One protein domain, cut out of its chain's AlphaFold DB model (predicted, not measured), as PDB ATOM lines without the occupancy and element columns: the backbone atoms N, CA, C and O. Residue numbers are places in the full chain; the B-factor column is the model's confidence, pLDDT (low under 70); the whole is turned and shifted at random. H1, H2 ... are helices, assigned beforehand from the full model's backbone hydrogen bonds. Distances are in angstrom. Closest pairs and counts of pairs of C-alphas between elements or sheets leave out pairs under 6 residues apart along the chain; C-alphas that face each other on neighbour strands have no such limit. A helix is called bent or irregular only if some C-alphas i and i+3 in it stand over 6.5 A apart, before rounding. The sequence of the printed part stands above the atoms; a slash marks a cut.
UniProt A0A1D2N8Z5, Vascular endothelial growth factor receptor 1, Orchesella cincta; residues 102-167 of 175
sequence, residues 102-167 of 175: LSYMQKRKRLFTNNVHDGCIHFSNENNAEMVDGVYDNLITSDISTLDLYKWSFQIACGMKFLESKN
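This is residues 102 to 167 of the 175 residues of the protein "Vascular endothelial growth factor receptor 1" of Orchesella cincta (UniProt A0A1D2N8Z5). What is the shape of this model? One long helix, H3, sticks out as an arm from a loose, open loop of chain, and its residues 150 to 165 with the two after them stand free. The loop starts from a short helix, H1, which runs toward the end of the domain where H3 begins, and it swings out through residues 112 to 134 and the tiny helix H2 before folding back to the start of H3. What is it built of? The 66 printed residues hold three named helices, in the order H1, H2, H3, and no named strand, and the class is all helix. How large and how dense is it? It is loose, with a radius of gyration of the C-alphas of 14.4 A, and it spans 42 by 31 by 28 A.

Where does the first helix lie? H1 is residues 102 to 111, from C-alpha 102 at (-3.120, -5.885, -20.356), and is 14.7 A long. It is irregular: C-alphas 107 and 110 are 7.9 A apart. What comes next? H2 is residues 135 to 138, neither bent nor irregular, but only just: C-alphas 135 and 138 are 6.4 A apart. Where is the longest helix? H3 is residues 146 to 165, from C-alpha 146 at (0.467, 8.596, -16.334) to C-alpha 165 at (19.918, -12.160, -10.232), 29.1 A, and it is not bent.

Do the helices meet? H1 and H2, H2 and H3, and H1 and H3 are apart, with no C-alpha of the one within 8 A of the other. Are there pairings outside the helices? Residues 112 to 113 pair with residues 144 to 145, parallel, as strands do. Residues 116 to 117 pair with residues 120 to 121, antiparallel. How do the helix backbones look? In H3 every O i to N i+4 pair is within hydrogen-bond range, and in H1 4 of 6 are. H2 is too short for such a pair, and its one O i to N i+3 pair is not within range.

How far does it reach? The two C-alphas farthest apart, those of Asn 127 and Asn 167, are 43.1 A apart. Which links are long? The link from H1 to H2, 23 residues, is long, and the link from H2 to H3, 7 residues, is short. Is there a cut, and where is confidence low? The printed part has no cut. Its mean pLDDT is 75.3, and residues 123 to 142 are under 70, with a mean of 43 in H2.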
ATOM      1  N   LEU A 102      -2.479  -6.144 -19.066       92.00
ATOM      2  CA  LEU A 102      -3.120  -5.885 -20.356       92.00
ATOM      3  C   LEU A 102      -4.643  -5.770 -20.215       92.00
ATOM      4  O   LEU A 102      -5.234  -4.775 -20.632       92.00
ATOM      5  N   SER A 103      -5.281  -6.773 -19.607       90.25
ATOM      6  CA  SER A 103      -6.732  -6.770 -19.404       90.25
ATOM      7  C   SER A 103      -7.168  -5.634 -18.476       90.25
ATOM      8  O   SER A 103      -8.220  -5.033 -18.703       90.25
ATOM      9  N   TYR A 104      -6.370  -5.324 -17.453       91.88
ATOM     10  CA  TYR A 104      -6.626  -4.224 -16.526       91.88
ATOM     11  C   TYR A 104      -6.619  -2.869 -17.243       91.88
ATOM     12  O   TYR A 104      -7.585  -2.108 -17.146       91.88
ATOM     13  N   MET A 105      -5.584  -2.604 -18.044       90.69
ATOM     14  CA  MET A 105      -5.458  -1.380 -18.836       90.69
ATOM     15  C   MET A 105      -6.557  -1.269 -19.894       90.69
ATOM     16  O   MET A 105      -7.185  -0.222 -20.025       90.69
ATOM     17  N   GLN A 106      -6.853  -2.348 -20.622       90.56
ATOM     18  CA  GLN A 106      -7.888  -2.340 -21.662       90.56
ATOM     19  C   GLN A 106      -9.276  -1.990 -21.111       90.56
ATOM     20  O   GLN A 106     -10.003  -1.224 -21.747       90.56
ATOM     21  N   LYS A 107      -9.634  -2.506 -19.927       90.06
ATOM     22  CA  LYS A 107     -10.915  -2.209 -19.261       90.06
ATOM     23  C   LYS A 107     -11.039  -0.745 -18.836       90.06
ATOM     24  O   LYS A 107     -12.145  -0.217 -18.806       90.06
ATOM     25  N   ARG A 108      -9.916  -0.095 -18.530       87.81
ATOM     26  CA  ARG A 108      -9.862   1.261 -17.961       87.81
ATOM     27  C   ARG A 108      -9.290   2.309 -18.915       87.81
ATOM     28  O   ARG A 108      -9.162   3.463 -18.536       87.81
ATOM     29  N   LYS A 109      -9.018   1.954 -20.174       87.25
ATOM     30  CA  LYS A 109      -8.419   2.854 -21.177       87.25
ATOM     31  C   LYS A 109      -9.171   4.178 -21.370       87.25
ATOM     32  O   LYS A 109      -8.565   5.165 -21.756       87.25
ATOM     33  N   ARG A 110     -10.493   4.189 -21.146       87.69
ATOM     34  CA  ARG A 110     -11.346   5.389 -21.272       87.69
ATOM     35  C   ARG A 110     -11.308   6.286 -20.031       87.69
ATOM     36  O   ARG A 110     -11.754   7.417 -20.117       87.69
ATOM     37  N   LEU A 111     -10.800   5.766 -18.916       87.00
ATOM     38  CA  LEU A 111     -10.629   6.452 -17.634       87.00
ATOM     39  C   LEU A 111      -9.168   6.891 -17.447       87.00
ATOM     40  O   LEU A 111      -8.694   6.993 -16.322       87.00
ATOM     41  N   PHE A 112      -8.413   7.023 -18.543       88.44
ATOM     42  CA  PHE A 112      -7.003   7.373 -18.472       88.44
ATOM     43  C   PHE A 112      -6.822   8.886 -18.335       88.44
ATOM     44  O   PHE A 112      -7.281   9.644 -19.192       88.44
ATOM     45  N   THR A 113      -6.081   9.298 -17.311       88.56
ATOM     46  CA  THR A 113      -5.694  10.688 -17.071       88.56
ATOM     47  C   THR A 113      -4.251  10.905 -17.507       88.56
ATOM     48  O   THR A 113      -3.320  10.330 -16.938       88.56
ATOM     49  N   ASN A 114      -4.054  11.758 -18.515       86.44
ATOM     50  CA  ASN A 114      -2.720  12.161 -18.938       86.44
ATOM     51  C   ASN A 114      -2.224  13.325 -18.075       86.44
ATOM     52  O   ASN A 114      -2.747  14.430 -18.180       86.44
ATOM     53  N   ASN A 115      -1.194  13.083 -17.267       85.19
ATOM     54  CA  ASN A 115      -0.541  14.117 -16.460       85.19
ATOM     55  C   ASN A 115       0.669  14.760 -17.157       85.19
ATOM     56  O   ASN A 115       1.386  15.533 -16.528       85.19
ATOM     57  N   VAL A 116       0.955  14.416 -18.416       83.44
ATOM     58  CA  VAL A 116       2.071  15.006 -19.164       83.44
ATOM     59  C   VAL A 116       1.620  16.305 -19.821       83.44
ATOM     60  O   VAL A 116       0.795  16.278 -20.735       83.44
ATOM     61  N   HIS A 117       2.220  17.418 -19.408       82.88
ATOM     62  CA  HIS A 117       2.090  18.721 -20.063       82.88
ATOM     63  C   HIS A 117       3.487  19.301 -20.298       82.88
ATOM     64  O   HIS A 117       4.370  19.143 -19.461       82.88
ATOM     65  N   ASP A 118       3.717  19.892 -21.473       83.56
ATOM     66  CA  ASP A 118       4.994  20.522 -21.857       83.56
ATOM     67  C   ASP A 118       6.245  19.648 -21.618       83.56
ATOM     68  O   ASP A 118       7.312  20.117 -21.228       83.56
ATOM     69  N   GLY A 119       6.111  18.335 -21.839       77.00
ATOM     70  CA  GLY A 119       7.190  17.358 -21.643       77.00
ATOM     71  C   GLY A 119       7.470  16.984 -20.183       77.00
ATOM     72  O   GLY A 119       8.346  16.157 -19.933       77.00
ATOM     73  N   CYS A 120       6.720  17.533 -19.226       75.31
ATOM     74  CA  CYS A 120       6.855  17.268 -17.797       75.31
ATOM     75  C   CYS A 120       5.636  16.510 -17.252       75.31
ATOM     76  O   CYS A 120       4.509  16.705 -17.704       75.31
ATOM     77  N   ILE A 121       5.847  15.648 -16.253       75.38
ATOM     78  CA  ILE A 121       4.744  15.036 -15.499       75.38
ATOM     79  C   ILE A 121       4.313  16.026 -14.417       75.38
ATOM     80  O   ILE A 121       5.075  16.318 -13.497       75.38
ATOM     81  N   HIS A 122       3.086  16.525 -14.517       72.38
ATOM     82  CA  HIS A 122       2.484  17.385 -13.510       72.38
ATOM     83  C   HIS A 122       1.798  16.533 -12.448       72.38
ATOM     84  O   HIS A 122       0.744  15.939 -12.677       72.38
ATOM     85  N   PHE A 123       2.395  16.491 -11.262       65.19
ATOM     86  CA  PHE A 123       1.740  15.958 -10.077       65.19
ATOM     87  C   PHE A 123       0.691  16.983  -9.634       65.19
ATOM     88  O   PHE A 123       1.044  18.075  -9.191       65.19
ATOM     89  N   SER A 124      -0.598  16.676  -9.807       53.09
ATOM     90  CA  SER A 124      -1.664  17.493  -9.226       53.09
ATOM     91  C   SER A 124      -1.492  17.464  -7.711       53.09
ATOM     92  O   SER A 124      -1.645  16.423  -7.074       53.09
ATOM     93  N   ASN A 125      -1.081  18.603  -7.167       49.69
ATOM     94  CA  ASN A 125      -0.730  18.782  -5.773       49.69
ATOM     95  C   ASN A 125      -2.024  18.855  -4.944       49.69
ATOM     96  O   ASN A 125      -2.484  19.940  -4.606       49.69
ATOM     97  N   GLU A 126      -2.642  17.713  -4.654       48.16
ATOM     98  CA  GLU A 126      -3.687  17.622  -3.632       48.16
ATOM     99  C   GLU A 126      -3.129  16.880  -2.412       48.16
ATOM    100  O   GLU A 126      -3.156  15.657  -2.317       48.16
ATOM    101  N   ASN A 127      -2.617  17.700  -1.484       41.75
ATOM    102  CA  ASN A 127      -2.295  17.431  -0.079       41.75
ATOM    103  C   ASN A 127      -1.083  16.529   0.227       41.75
ATOM    104  O   ASN A 127      -1.206  15.316   0.322       41.75
ATOM    105  N   ASN A 128       0.063  17.172   0.497       44.78
ATOM    106  CA  ASN A 128       1.102  16.824   1.489       44.78
ATOM    107  C   ASN A 128       1.152  15.372   2.023       44.78
ATOM    108  O   ASN A 128       1.123  15.160   3.235       44.78
ATOM    109  N   ALA A 129       1.307  14.377   1.157       40.66
ATOM    110  CA  ALA A 129       1.856  13.095   1.568       40.66
ATOM    111  C   ALA A 129       3.353  13.143   1.267       40.66
ATOM    112  O   ALA A 129       3.769  13.084   0.108       40.66
ATOM    113  N   GLU A 130       4.162  13.297   2.315       36.41
ATOM    114  CA  GLU A 130       5.570  12.917   2.278       36.41
ATOM    115  C   GLU A 130       5.706  11.585   1.526       36.41
ATOM    116  O   GLU A 130       4.860  10.696   1.664       36.41
ATOM    117  N   MET A 131       6.748  11.454   0.700       38.97
ATOM    118  CA  MET A 131       7.090  10.204   0.022       38.97
ATOM    119  C   MET A 131       7.495   9.152   1.063       38.97
ATOM    120  O   MET A 131       8.672   8.876   1.272       38.97
ATOM    121  N   VAL A 132       6.505   8.592   1.749       35.44
ATOM    122  CA  VAL A 132       6.655   7.510   2.708       35.44
ATOM    123  C   VAL A 132       6.342   6.218   1.969       35.44
ATOM    124  O   VAL A 132       5.258   6.032   1.408       35.44
ATOM    125  N   ASP A 133       7.341   5.345   1.951       39.41
ATOM    126  CA  ASP A 133       7.249   3.948   1.550       39.41
ATOM    127  C   ASP A 133       6.025   3.305   2.237       39.41
ATOM    128  O   ASP A 133       6.008   3.139   3.455       39.41
ATOM    129  N   GLY A 134       4.949   3.047   1.477       41.47
ATOM    130  CA  GLY A 134       3.739   2.376   1.982       41.47
ATOM    131  C   GLY A 134       2.380   3.064   1.770       41.47
ATOM    132  O   GLY A 134       1.360   2.438   2.039       41.47
ATOM    133  N   VAL A 135       2.297   4.303   1.262       40.41
ATOM    134  CA  VAL A 135       0.992   5.011   1.114       40.41
ATOM    135  C   VAL A 135       0.229   4.667  -0.184       40.41
ATOM    136  O   VAL A 135      -0.969   4.930  -0.298       40.41
ATOM    137  N   TYR A 136       0.865   4.016  -1.162       46.38
ATOM    138  CA  TYR A 136       0.218   3.696  -2.445       46.38
ATOM    139  C   TYR A 136      -0.815   2.561  -2.398       46.38
ATOM    140  O   TYR A 136      -1.611   2.459  -3.330       46.38
ATOM    141  N   ASP A 137      -0.864   1.758  -1.331       45.84
ATOM    142  CA  ASP A 137      -1.828   0.651  -1.223       45.84
ATOM    143  C   ASP A 137      -3.285   1.128  -1.057       45.84
ATOM    144  O   ASP A 137      -4.216   0.381  -1.357       45.84
ATOM    145  N   ASN A 138      -3.501   2.388  -0.650       40.47
ATOM    146  CA  ASN A 138      -4.836   2.941  -0.388       40.47
ATOM    147  C   ASN A 138      -5.374   3.877  -1.486       40.47
ATOM    148  O   ASN A 138      -6.519   4.321  -1.399       40.47
ATOM    149  N   LEU A 139      -4.609   4.151  -2.547       46.00
ATOM    150  CA  LEU A 139      -5.100   4.879  -3.724       46.00
ATOM    151  C   LEU A 139      -5.692   3.891  -4.734       46.00
ATOM    152  O   LEU A 139      -5.190   3.713  -5.840       46.00
ATOM    153  N   ILE A 140      -6.809   3.262  -4.365       43.91
ATOM    154  CA  ILE A 140      -7.727   2.692  -5.356       43.91
ATOM    155  C   ILE A 140      -8.489   3.873  -5.970       43.91
ATOM    156  O   ILE A 140      -9.676   4.072  -5.719       43.91
ATOM    157  N   THR A 141      -7.801   4.708  -6.749       49.50
ATOM    158  CA  THR A 141      -8.490   5.611  -7.668       49.50
ATOM    159  C   THR A 141      -9.065   4.746  -8.785       49.50
ATOM    160  O   THR A 141      -8.416   3.828  -9.292       49.50
ATOM    161  N   SER A 142     -10.320   4.978  -9.158       57.41
ATOM    162  CA  SER A 142     -10.971   4.256 -10.260       57.41
ATOM    163  C   SER A 142     -10.260   4.450 -11.605       57.41
ATOM    164  O   SER A 142     -10.410   3.620 -12.512       57.41
ATOM    165  N   ASP A 143      -9.456   5.504 -11.698       75.94
ATOM    166  CA  ASP A 143      -8.884   6.036 -12.923       75.94
ATOM    167  C   ASP A 143      -7.384   5.720 -12.980       75.94
ATOM    168  O   ASP A 143      -6.690   5.786 -11.965       75.94
ATOM    169  N   ILE A 144      -6.901   5.336 -14.167       85.81
ATOM    170  CA  ILE A 144      -5.474   5.081 -14.423       85.81
ATOM    171  C   ILE A 144      -4.833   6.404 -14.827       85.81
ATOM    172  O   ILE A 144      -5.363   7.100 -15.687       85.81
ATOM    173  N   SER A 145      -3.662   6.720 -14.296       89.25
ATOM    174  CA  SER A 145      -2.921   7.941 -14.620       89.25
ATOM    175  C   SER A 145      -1.574   7.659 -15.295       89.25
ATOM    176  O   SER A 145      -1.068   6.531 -15.264       89.25
ATOM    177  N   THR A 146      -0.935   8.687 -15.870       88.12
ATOM    178  CA  THR A 146       0.467   8.596 -16.334       88.12
ATOM    179  C   THR A 146       1.397   8.110 -15.214       88.12
ATOM    180  O   THR A 146       2.338   7.353 -15.468       88.12
ATOM    181  N   LEU A 147       1.123   8.503 -13.967       86.50
ATOM    182  CA  LEU A 147       1.909   8.091 -12.808       86.50
ATOM    183  C   LEU A 147       1.817   6.580 -12.552       86.50
ATOM    184  O   LEU A 147       2.821   5.960 -12.204       86.50
ATOM    185  N   ASP A 148       0.654   5.965 -12.765       89.00
ATOM    186  CA  ASP A 148       0.498   4.514 -12.605       89.00
ATOM    187  C   ASP A 148       1.297   3.746 -13.658       89.00
ATOM    188  O   ASP A 148       1.952   2.759 -13.331       89.00
ATOM    189  N   LEU A 149       1.343   4.250 -14.896       90.62
ATOM    190  CA  LEU A 149       2.192   3.676 -15.946       90.62
ATOM    191  C   LEU A 149       3.677   3.723 -15.561       90.62
ATOM    192  O   LEU A 149       4.396   2.733 -15.735       90.62
ATOM    193  N   TYR A 150       4.137   4.852 -15.013       89.25
ATOM    194  CA  TYR A 150       5.506   4.997 -14.514       89.25
ATOM    195  C   TYR A 150       5.801   4.014 -13.371       89.25
ATOM    196  O   TYR A 150       6.800   3.293 -13.421       89.25
ATOM    197  N   LYS A 151       4.900   3.916 -12.382       89.56
ATOM    198  CA  LYS A 151       5.023   2.963 -11.269       89.56
ATOM    199  C   LYS A 151       5.093   1.524 -11.768       89.56
ATOM    200  O   LYS A 151       6.008   0.805 -11.385       89.56
ATOM    201  N   TRP A 152       4.182   1.102 -12.643       94.25
ATOM    202  CA  TRP A 152       4.196  -0.260 -13.182       94.25
ATOM    203  C   TRP A 152       5.477  -0.550 -13.960       94.25
ATOM    204  O   TRP A 152       6.049  -1.625 -13.800       94.25
ATOM    205  N   SER A 153       5.975   0.415 -14.738       95.38
ATOM    206  CA  SER A 153       7.253   0.278 -15.451       95.38
ATOM    207  C   SER A 153       8.409   0.032 -14.481       95.38
ATOM    208  O   SER A 153       9.203  -0.889 -14.680       95.38
ATOM    209  N   PHE A 154       8.471   0.806 -13.396       95.50
ATOM    210  CA  PHE A 154       9.475   0.636 -12.349       95.50
ATOM    211  C   PHE A 154       9.349  -0.721 -11.636       95.50
ATOM    212  O   PHE A 154      10.337  -1.437 -11.492       95.50
ATOM    213  N   GLN A 155       8.137  -1.120 -11.245       96.00
ATOM    214  CA  GLN A 155       7.879  -2.397 -10.571       96.00
ATOM    215  C   GLN A 155       8.265  -3.600 -11.445       96.00
ATOM    216  O   GLN A 155       8.912  -4.533 -10.963       96.00
ATOM    217  N   ILE A 156       7.928  -3.558 -12.739       96.75
ATOM    218  CA  ILE A 156       8.330  -4.578 -13.717       96.75
ATOM    219  C   ILE A 156       9.854  -4.630 -13.821       96.75
ATOM    220  O   ILE A 156      10.427  -5.716 -13.752       96.75
ATOM    221  N   ALA A 157      10.526  -3.480 -13.930       96.94
ATOM    222  CA  ALA A 157      11.984  -3.426 -13.992       96.94
ATOM    223  C   ALA A 157      12.633  -4.033 -12.735       96.94
ATOM    224  O   ALA A 157      13.554  -4.842 -12.849       96.94
ATOM    225  N   CYS A 158      12.116  -3.721 -11.543       95.94
ATOM    226  CA  CYS A 158      12.565  -4.318 -10.285       95.94
ATOM    227  C   CYS A 158      12.371  -5.843 -10.263       95.94
ATOM    228  O   CYS A 158      13.293  -6.575  -9.903       95.94
ATOM    229  N   GLY A 159      11.203  -6.334 -10.691       95.62
ATOM    230  CA  GLY A 159      10.932  -7.769 -10.806       95.62
ATOM    231  C   GLY A 159      11.877  -8.475 -11.783       95.62
ATOM    232  O   GLY A 159      12.431  -9.523 -11.457       95.62
ATOM    233  N   MET A 160      12.133  -7.877 -12.947       95.25
ATOM    234  CA  MET A 160      13.035  -8.443 -13.954       95.25
ATOM    235  C   MET A 160      14.496  -8.444 -13.495       95.25
ATOM    236  O   MET A 160      15.180  -9.448 -13.678       95.25
ATOM    237  N   LYS A 161      14.956  -7.382 -12.822       95.06
ATOM    238  CA  LYS A 161      16.286  -7.333 -12.197       95.06
ATOM    239  C   LYS A 161      16.457  -8.436 -11.148       95.06
ATOM    240  O   LYS A 161      17.514  -9.055 -11.042       95.06
ATOM    241  N   PHE A 162      15.407  -8.715 -10.376       94.50
ATOM    242  CA  PHE A 162      15.417  -9.839  -9.448       94.50
ATOM    243  C   PHE A 162      15.525 -11.185 -10.181       94.50
ATOM    244  O   PHE A 162      16.353 -12.008  -9.794       94.50
ATOM    245  N   LEU A 163      14.752 -11.413 -11.246       91.88
ATOM    246  CA  LEU A 163      14.834 -12.656 -12.026       91.88
ATOM    247  C   LEU A 163      16.213 -12.855 -12.673       91.88
ATOM    248  O   LEU A 163      16.739 -13.969 -12.662       91.88
ATOM    249  N   GLU A 164      16.830 -11.781 -13.162       91.88
ATOM    250  CA  GLU A 164      18.204 -11.788 -13.673       91.88
ATOM    251  C   GLU A 164      19.199 -12.244 -12.598       91.88
ATOM    252  O   GLU A 164      20.020 -13.124 -12.850       91.88
ATOM    253  N   SER A 165      19.063 -11.748 -11.360       90.12
ATOM    254  CA  SER A 165      19.918 -12.160 -10.232       90.12
ATOM    255  C   SER A 165      19.827 -13.656  -9.890       90.12
ATOM    256  O   SER A 165      20.693 -14.191  -9.197       90.12
ATOM    257  N   LYS A 166      18.788 -14.349 -10.375       86.12
ATOM    258  CA  LYS A 166      18.605 -15.800 -10.223       86.12
ATOM    259  C   LYS A 166      19.233 -16.606 -11.362       86.12
ATOM    260  O   LYS A 166      19.018 -17.813 -11.422       86.12
ATOM    261  N   ASN A 167      20.004 -15.964 -12.246       75.81
ATOM    262  CA  ASN A 167      20.587 -16.562 -13.451       75.81
ATOM    263  C   ASN A 167      19.543 -17.231 -14.355       75.81
ATOM    264  O   ASN A 167      19.846 -18.173 -15.088       75.81
TER     265      ASN A 167